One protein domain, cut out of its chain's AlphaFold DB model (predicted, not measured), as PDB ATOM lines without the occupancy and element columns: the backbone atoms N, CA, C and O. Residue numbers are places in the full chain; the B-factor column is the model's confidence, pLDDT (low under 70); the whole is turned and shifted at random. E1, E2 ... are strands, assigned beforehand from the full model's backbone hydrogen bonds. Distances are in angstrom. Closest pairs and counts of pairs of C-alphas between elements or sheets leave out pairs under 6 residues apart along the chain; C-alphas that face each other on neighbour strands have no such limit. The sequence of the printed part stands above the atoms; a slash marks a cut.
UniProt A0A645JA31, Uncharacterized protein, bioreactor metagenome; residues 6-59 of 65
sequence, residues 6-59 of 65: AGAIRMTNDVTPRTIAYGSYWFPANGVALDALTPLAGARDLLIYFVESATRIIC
ATOM      1  N   ALA A   6     -43.993 -34.608  38.800       96.62
ATOM      2  CA  ALA A   6     -45.086 -35.385  39.367       96.62
ATOM      3  C   ALA A   6     -45.384 -36.597  38.484       96.62
ATOM      4  O   ALA A   6     -45.105 -36.592  37.282       96.62
ATOM      5  N   GLY A   7     -45.980 -37.632  39.064       96.31
ATOM      6  CA  GLY A   7     -46.433 -38.773  38.286       96.31
ATOM      7  C   GLY A   7     -47.189 -39.804  39.101       96.31
ATOM      8  O   GLY A   7     -47.393 -39.660  40.305       96.31
ATOM      9  N   ALA A   8     -47.594 -40.866  38.412       94.94
ATOM     10  CA  ALA A   8     -48.233 -42.023  39.010       94.94
ATOM     11  C   ALA A   8     -47.567 -43.306  38.511       94.94
ATOM     12  O   ALA A   8     -47.283 -43.453  37.321       94.94
ATOM     13  N   ILE A   9     -47.342 -44.242  39.425       93.56
ATOM     14  CA  ILE A   9     -46.874 -45.594  39.133       93.56
ATOM     15  C   ILE A   9     -48.053 -46.532  39.374       93.56
ATOM     16  O   ILE A   9     -48.535 -46.646  40.498       93.56
ATOM     17  N   ARG A  10     -48.538 -47.188  38.316       93.44
ATOM     18  CA  ARG A  10     -49.622 -48.171  38.415       93.44
ATOM     19  C   ARG A  10     -49.047 -49.561  38.650       93.44
ATOM     20  O   ARG A  10     -48.282 -50.060  37.831       93.44
ATOM     21  N   MET A  11     -49.480 -50.193  39.728       91.19
ATOM     22  CA  MET A  11     -49.137 -51.557  40.109       91.19
ATOM     23  C   MET A  11     -50.321 -52.477  39.811       91.19
ATOM     24  O   MET A  11     -51.479 -52.103  39.974       91.19
ATOM     25  N   THR A  12     -50.023 -53.666  39.304       93.00
ATOM     26  CA  THR A  12     -50.993 -54.730  39.028       93.00
ATOM     27  C   THR A  12     -50.721 -55.850  40.011       93.00
ATOM     28  O   THR A  12     -49.610 -56.376  40.005       93.00
ATOM     29  N   ASN A  13     -51.709 -56.203  40.829       92.88
ATOM     30  CA  ASN A  13     -51.513 -57.189  41.884       92.88
ATOM     31  C   ASN A  13     -51.977 -58.592  41.496       92.88
ATOM     32  O   ASN A  13     -52.819 -58.791  40.609       92.88
ATOM     33  N   ASP A  14     -51.400 -59.552  42.207       91.88
ATOM     34  CA  ASP A  14     -51.849 -60.931  42.305       91.88
ATOM     35  C   ASP A  14     -52.569 -61.150  43.655       91.88
ATOM     36  O   ASP A  14     -52.848 -60.212  44.401       91.88
ATOM     37  N   VAL A  15     -52.900 -62.404  43.963       92.38
ATOM     38  CA  VAL A  15     -53.501 -62.786  45.255       92.38
ATOM     39  C   VAL A  15     -52.496 -62.816  46.410       92.38
ATOM     40  O   VAL A  15     -52.891 -63.018  47.553       92.38
ATOM     41  N   THR A  16     -51.198 -62.663  46.136       92.19
ATOM     42  CA  THR A  16     -50.165 -62.769  47.167       92.19
ATOM     43  C   THR A  16     -50.014 -61.414  47.852       92.19
ATOM     44  O   THR A  16     -49.674 -60.434  47.187       92.19
ATOM     45  N   PRO A  17     -50.200 -61.317  49.179       87.62
ATOM     46  CA  PRO A  17     -49.924 -60.082  49.898       87.62
ATOM     47  C   PRO A  17     -48.456 -59.680  49.743       87.62
ATOM     48  O   PRO A  17     -47.545 -60.473  49.990       87.62
ATOM     49  N   ARG A  18     -48.229 -58.434  49.331       86.88
ATOM     50  CA  ARG A  18     -46.900 -57.847  49.146       86.88
ATOM     51  C   ARG A  18     -46.861 -56.476  49.803       86.88
ATOM     52  O   ARG A  18     -47.856 -55.751  49.806       86.88
ATOM     53  N   THR A  19     -45.694 -56.129  50.321       85.75
ATOM     54  CA  THR A  19     -45.416 -54.807  50.874       85.75
ATOM     55  C   THR A  19     -44.576 -54.002  49.888       85.75
ATOM     56  O   THR A  19     -43.744 -54.554  49.162       85.75
ATOM     57  N   ILE A  20     -44.813 -52.690  49.819       86.75
ATOM     58  CA  ILE A  20     -43.992 -51.797  48.997       86.75
ATOM     59  C   ILE A  20     -42.712 -51.485  49.769       86.75
ATOM     60  O   ILE A  20     -42.760 -50.943  50.869       86.75
ATOM     61  N   ALA A  21     -41.563 -51.777  49.166       88.19
ATOM     62  CA  ALA A  21     -40.281 -51.258  49.622       88.19
ATOM     63  C   ALA A  21     -39.966 -49.953  48.884       88.19
ATOM     64  O   ALA A  21     -40.129 -49.864  47.665       88.19
ATOM     65  N   TYR A  22     -39.491 -48.944  49.609       88.81
ATOM     66  CA  TYR A  22     -39.150 -47.639  49.054       88.81
ATOM     67  C   TYR A  22     -37.823 -47.125  49.613       88.81
ATOM     68  O   TYR A  22     -37.389 -47.497  50.703       88.81
ATOM     69  N   GLY A  23     -37.138 -46.296  48.821       91.00
ATOM     70  CA  GLY A  23     -35.859 -45.705  49.211       91.00
ATOM     71  C   GLY A  23     -36.016 -44.604  50.264       91.00
ATOM     72  O   GLY A  23     -37.095 -44.044  50.430       91.00
ATOM     73  N   SER A  24     -34.914 -44.223  50.910       93.00
ATOM     74  CA  SER A  24     -34.887 -43.244  52.014       93.00
ATOM     75  C   SER A  24     -35.379 -41.833  51.662       93.00
ATOM     76  O   SER A  24     -35.670 -41.049  52.561       93.00
ATOM     77  N   TYR A  25     -35.474 -41.496  50.375       94.69
ATOM     78  CA  TYR A  25     -35.994 -40.208  49.903       94.69
ATOM     79  C   TYR A  25     -37.504 -40.207  49.627       94.69
ATOM     80  O   TYR A  25     -38.036 -39.171  49.231       94.69
ATOM     81  N   TRP A  26     -38.194 -41.336  49.810       93.25
ATOM     82  CA  TRP A  26     -39.641 -41.450  49.639       93.25
ATOM     83  C   TRP A  26     -40.341 -41.267  50.979       93.25
ATOM     84  O   TRP A  26     -40.135 -42.034  51.915       93.25
ATOM     85  N   PHE A  27     -41.181 -40.243  51.055       92.56
ATOM     86  CA  PHE A  27     -41.910 -39.871  52.255       92.56
ATOM     87  C   PHE A  27     -43.408 -40.047  51.998       92.56
ATOM     88  O   PHE A  27     -43.947 -39.408  51.085       92.56
ATOM     89  N   PRO A  28     -44.099 -40.894  52.776       91.19
ATOM     90  CA  PRO A  28     -45.548 -40.970  52.729       91.19
ATOM     91  C   PRO A  28     -46.160 -39.608  53.064       91.19
ATOM     92  O   PRO A  28     -45.757 -38.946  54.023       91.19
ATOM     93  N   ALA A  29     -47.151 -39.191  52.286       88.44
ATOM     94  CA  ALA A  29     -48.022 -38.092  52.655       88.44
ATOM     95  C   ALA A  29     -48.764 -38.464  53.948       88.44
ATOM     96  O   ALA A  29     -49.155 -39.619  54.132       88.44
ATOM     97  N   ASN A  30     -48.933 -37.489  54.843       79.56
ATOM     98  CA  ASN A  30     -49.464 -37.678  56.195       79.56
ATOM     99  C   ASN A  30     -50.628 -38.686  56.255       79.56
ATOM    100  O   ASN A  30     -51.679 -38.466  55.657       79.56
ATOM    101  N   GLY A  31     -50.437 -39.774  57.008       67.88
ATOM    102  CA  GLY A  31     -51.469 -40.778  57.283       67.88
ATOM    103  C   GLY A  31     -51.751 -41.781  56.158       67.88
ATOM    104  O   GLY A  31     -52.566 -42.679  56.358       67.88
ATOM    105  N   VAL A  32     -51.091 -41.678  54.999       74.12
ATOM    106  CA  VAL A  32     -51.285 -42.629  53.897       74.12
ATOM    107  C   VAL A  32     -50.369 -43.835  54.082       74.12
ATOM    108  O   VAL A  32     -49.153 -43.742  53.926       74.12
ATOM    109  N   ALA A  33     -50.961 -44.990  54.385       72.50
ATOM    110  CA  ALA A  33     -50.234 -46.250  54.458       72.50
ATOM    111  C   ALA A  33     -49.794 -46.695  53.052       72.50
ATOM    112  O   ALA A  33     -50.627 -46.906  52.168       72.50
ATOM    113  N   LEU A  34     -48.484 -46.852  52.848       77.69
ATOM    114  CA  LEU A  34     -47.911 -47.384  51.602       77.69
ATOM    115  C   LEU A  34     -47.770 -48.911  51.627       77.69
ATOM    116  O   LEU A  34     -47.604 -49.538  50.583       77.69
ATOM    117  N   ASP A  35     -47.848 -49.511  52.812       72.50
ATOM    118  CA  ASP A  35     -47.223 -50.809  53.061       72.50
ATOM    119  C   ASP A  35     -48.089 -52.015  52.681       72.50
ATOM    120  O   ASP A  35     -47.588 -53.133  52.696       72.50
ATOM    121  N   ALA A  36     -49.353 -51.831  52.292       76.69
ATOM    122  CA  ALA A  36     -50.233 -52.940  51.925       76.69
ATOM    123  C   ALA A  36     -50.731 -52.792  50.489       76.69
ATOM    124  O   ALA A  36     -51.581 -51.944  50.223       76.69
ATOM    125  N   LEU A  37     -50.213 -53.618  49.571       87.06
ATOM    126  CA  LEU A  37     -50.813 -53.802  48.247       87.06
ATOM    127  C   LEU A  37     -52.134 -54.569  48.357       87.06
ATOM    128  O   LEU A  37     -52.270 -55.433  49.221       87.06
ATOM    129  N   THR A  38     -53.100 -54.263  47.489       90.56
ATOM    130  CA  THR A  38     -54.396 -54.954  47.477       90.56
ATOM    131  C   THR A  38     -54.186 -56.393  46.981       90.56
ATOM    132  O   THR A  38     -53.857 -56.559  45.804       90.56
ATOM    133  N   PRO A  39     -54.374 -57.436  47.818       91.81
ATOM    134  CA  PRO A  39     -54.043 -58.823  47.482       91.81
ATOM    135  C   PRO A  39     -55.181 -59.489  46.699       91.81
ATOM    136  O   PRO A  39     -55.754 -60.499  47.108       91.81
ATOM    137  N   LEU A  40     -55.559 -58.874  45.585       92.00
ATOM    138  CA  LEU A  40     -56.596 -59.356  44.690       92.00
ATOM    139  C   LEU A  40     -56.024 -59.422  43.279       92.00
ATOM    140  O   LEU A  40     -55.490 -58.439  42.760       92.00
ATOM    141  N   ALA A  41     -56.164 -60.586  42.643       93.44
ATOM    142  CA  ALA A  41     -55.741 -60.767  41.264       93.44
ATOM    143  C   ALA A  41     -56.438 -59.750  40.357       93.44
ATOM    144  O   ALA A  41     -57.662 -59.703  40.275       93.44
ATOM    145  N   GLY A  42     -55.640 -58.946  39.657       90.12
ATOM    146  CA  GLY A  42     -56.163 -57.925  38.759       90.12
ATOM    147  C   GLY A  42     -56.427 -56.570  39.417       90.12
ATOM    148  O   GLY A  42     -56.624 -55.609  38.673       90.12
ATOM    149  N   ALA A  43     -56.321 -56.440  40.744       92.81
ATOM    150  CA  ALA A  43     -56.418 -55.138  41.398       92.81
ATOM    151  C   ALA A  43     -55.318 -54.185  40.905       92.81
ATOM    152  O   ALA A  43     -54.231 -54.604  40.474       92.81
ATOM    153  N   ARG A  44     -55.630 -52.885  40.913       93.31
ATOM    154  CA  ARG A  44     -54.764 -51.823  40.382       93.31
ATOM    155  C   ARG A  44     -54.500 -50.744  41.417       93.31
ATOM    156  O   ARG A  44     -55.273 -49.802  41.534       93.31
ATOM    157  N   ASP A  45     -53.370 -50.832  42.099       92.25
ATOM    158  CA  ASP A  45     -52.941 -49.773  43.011       92.25
ATOM    159  C   ASP A  45     -52.157 -48.690  42.272       92.25
ATOM    160  O   ASP A  45     -51.406 -48.974  41.335       92.25
ATOM    161  N   LEU A  46     -52.307 -47.438  42.697       92.12
ATOM    162  CA  LEU A  46     -51.514 -46.324  42.180       92.12
ATOM    163  C   LEU A  46     -50.649 -45.735  43.290       92.12
ATOM    164  O   LEU A  46     -51.153 -45.385  44.351       92.12
ATOM    165  N   LEU A  47     -49.359 -45.555  43.016       93.12
ATOM    166  CA  LEU A  47     -48.474 -44.714  43.815       93.12
ATOM    167  C   LEU A  47     -48.320 -43.370  43.105       93.12
ATOM    168  O   LEU A  47     -47.647 -43.280  42.077       93.12
ATOM    169  N   ILE A  48     -48.963 -42.337  43.635       94.56
ATOM    170  CA  ILE A  48     -48.818 -40.964  43.151       94.56
ATOM    171  C   ILE A  48     -47.635 -40.329  43.870       94.56
ATOM    172  O   ILE A  48     -47.446 -40.555  45.066       94.56
ATOM    173  N   TYR A  49     -46.836 -39.545  43.152       95.38
ATOM    174  CA  TYR A  49     -45.663 -38.888  43.712       95.38
ATOM    175  C   TYR A  49     -45.454 -37.470  43.183       95.38
ATOM    176  O   TYR A  49     -45.862 -37.132  42.069       95.38
ATOM    177  N   PHE A  50     -44.756 -36.674  43.989       96.69
ATOM    178  CA  PHE A  50     -44.244 -35.353  43.653       96.69
ATOM    179  C   PHE A  50     -42.815 -35.198  44.185       96.69
ATOM    180  O   PHE A  50     -42.541 -35.458  45.359       96.69
ATOM    181  N   VAL A  51     -41.897 -34.779  43.318       97.56
ATOM    182  CA  VAL A  51     -40.489 -34.542  43.649       97.56
ATOM    183  C   VAL A  51     -40.347 -33.117  44.167       97.56
ATOM    184  O   VAL A  51     -40.221 -32.165  43.399       97.56
ATOM    185  N   GLU A  52     -40.369 -32.980  45.486       96.94
ATOM    186  CA  GLU A  52     -40.236 -31.692  46.162       96.94
ATOM    187  C   GLU A  52     -38.788 -31.185  46.121       96.94
ATOM    188  O   GLU A  52     -38.545 -29.992  45.955       96.94
ATOM    189  N   SER A  53     -37.807 -32.089  46.228       96.25
ATOM    190  CA  SER A  53     -36.382 -31.756  46.143       96.25
ATOM    191  C   SER A  53     -35.540 -32.946  45.665       96.25
ATOM    192  O   SER A  53     -36.045 -34.048  45.452       96.25
ATOM    193  N   ALA A  54     -34.224 -32.747  45.534       94.56
ATOM    194  CA  ALA A  54     -33.285 -33.809  45.162       94.56
ATOM    195  C   ALA A  54     -33.268 -35.002  46.140       94.56
ATOM    196  O   ALA A  54     -32.866 -36.099  45.756       94.56
ATOM    197  N   THR A  55     -33.709 -34.802  47.385       96.00
ATOM    198  CA  THR A  55     -33.680 -35.810  48.457       96.00
ATOM    199  C   THR A  55     -35.045 -36.014  49.111       96.00
ATOM    200  O   THR A  55     -35.126 -36.596  50.192       96.00
ATOM    201  N   ARG A  56     -36.123 -35.504  48.506       95.62
ATOM    202  CA  ARG A  56     -37.465 -35.597  49.080       95.62
ATOM    203  C   ARG A  56     -38.522 -35.754  48.000       95.62
ATOM    204  O   ARG A  56     -38.738 -34.867  47.175       95.62
ATOM    205  N   ILE A  57     -39.190 -36.898  48.043       96.75
ATOM    206  CA  ILE A  57     -40.305 -37.267  47.180       96.75
ATOM    207  C   ILE A  57     -41.494 -37.525  48.096       96.75
ATOM    208  O   ILE A  57     -41.457 -38.447  48.909       96.75
ATOM    209  N   ILE A  58     -42.539 -36.709  47.982       95.75
ATOM    210  CA  ILE A  58     -43.796 -36.948  48.691       95.75
ATOM    211  C   ILE A  58     -44.606 -37.932  47.857       95.75
ATOM    212  O   ILE A  58     -44.705 -37.776  46.639       95.75
ATOM    213  N   CYS A  59     -45.182 -38.947  48.493       94.31
ATOM    214  CA  CYS A  59     -45.950 -39.963  47.789       94.31
ATOM    215  C   CYS A  59     -47.181 -40.425  48.563       94.31
ATOM    216  O   CYS A  59     -47.244 -40.339  49.785       94.31
TER     217      CYS A  59
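What this domain is: This is residues 6 to 59 of the 65 residues of an uncharacterized protein of bioreactor metagenome (UniProt A0A645JA31). One twisted, curled sheet has long strands E1 and E3 side by side along the longest axis, short E4 folded back beside the last part of E3, and short E2 beside E4 at the sheet's edge; two long links, residues 13 to 25 and 29 to 43, join E2 to the far end of this long pair. The 54 printed residues, under half in named elements, hold strands E1, E2, E3, E4 along the chain and no named helix: all strand, mixed, order E1, E3, E4, E2. It is only just compact, close to loose, with radius of gyration of the C-alphas 12.0 A, and spans 35 by 18 by 17 A.

How they stand to each other: E3, residues 44 to 53, is antiparallel to E1, residues 6 to 12, at 154 degrees; N 9 and O 47 are 2.8 A apart. E3 and E4, residues 56 to 59, form a hairpin; N 50 and O 58 are 2.9 A apart. E2, residues 26 to 28, is parallel to E4; N 27 and O 57 are 2.8 A apart.

Where its parts are: E1 begins at C-alpha 6 (-45.086, -35.385, 39.367) and is 20.2 A long. E3 is 27.8 A long. E4 ends at C-alpha 59 (-45.950, -39.963, 47.789).

The domain as a whole: The farthest C-alphas, of Val 15 and Ser 53, are 35.5 A apart. The printed part has no cut; residue 31 is under 70 in pLDDT.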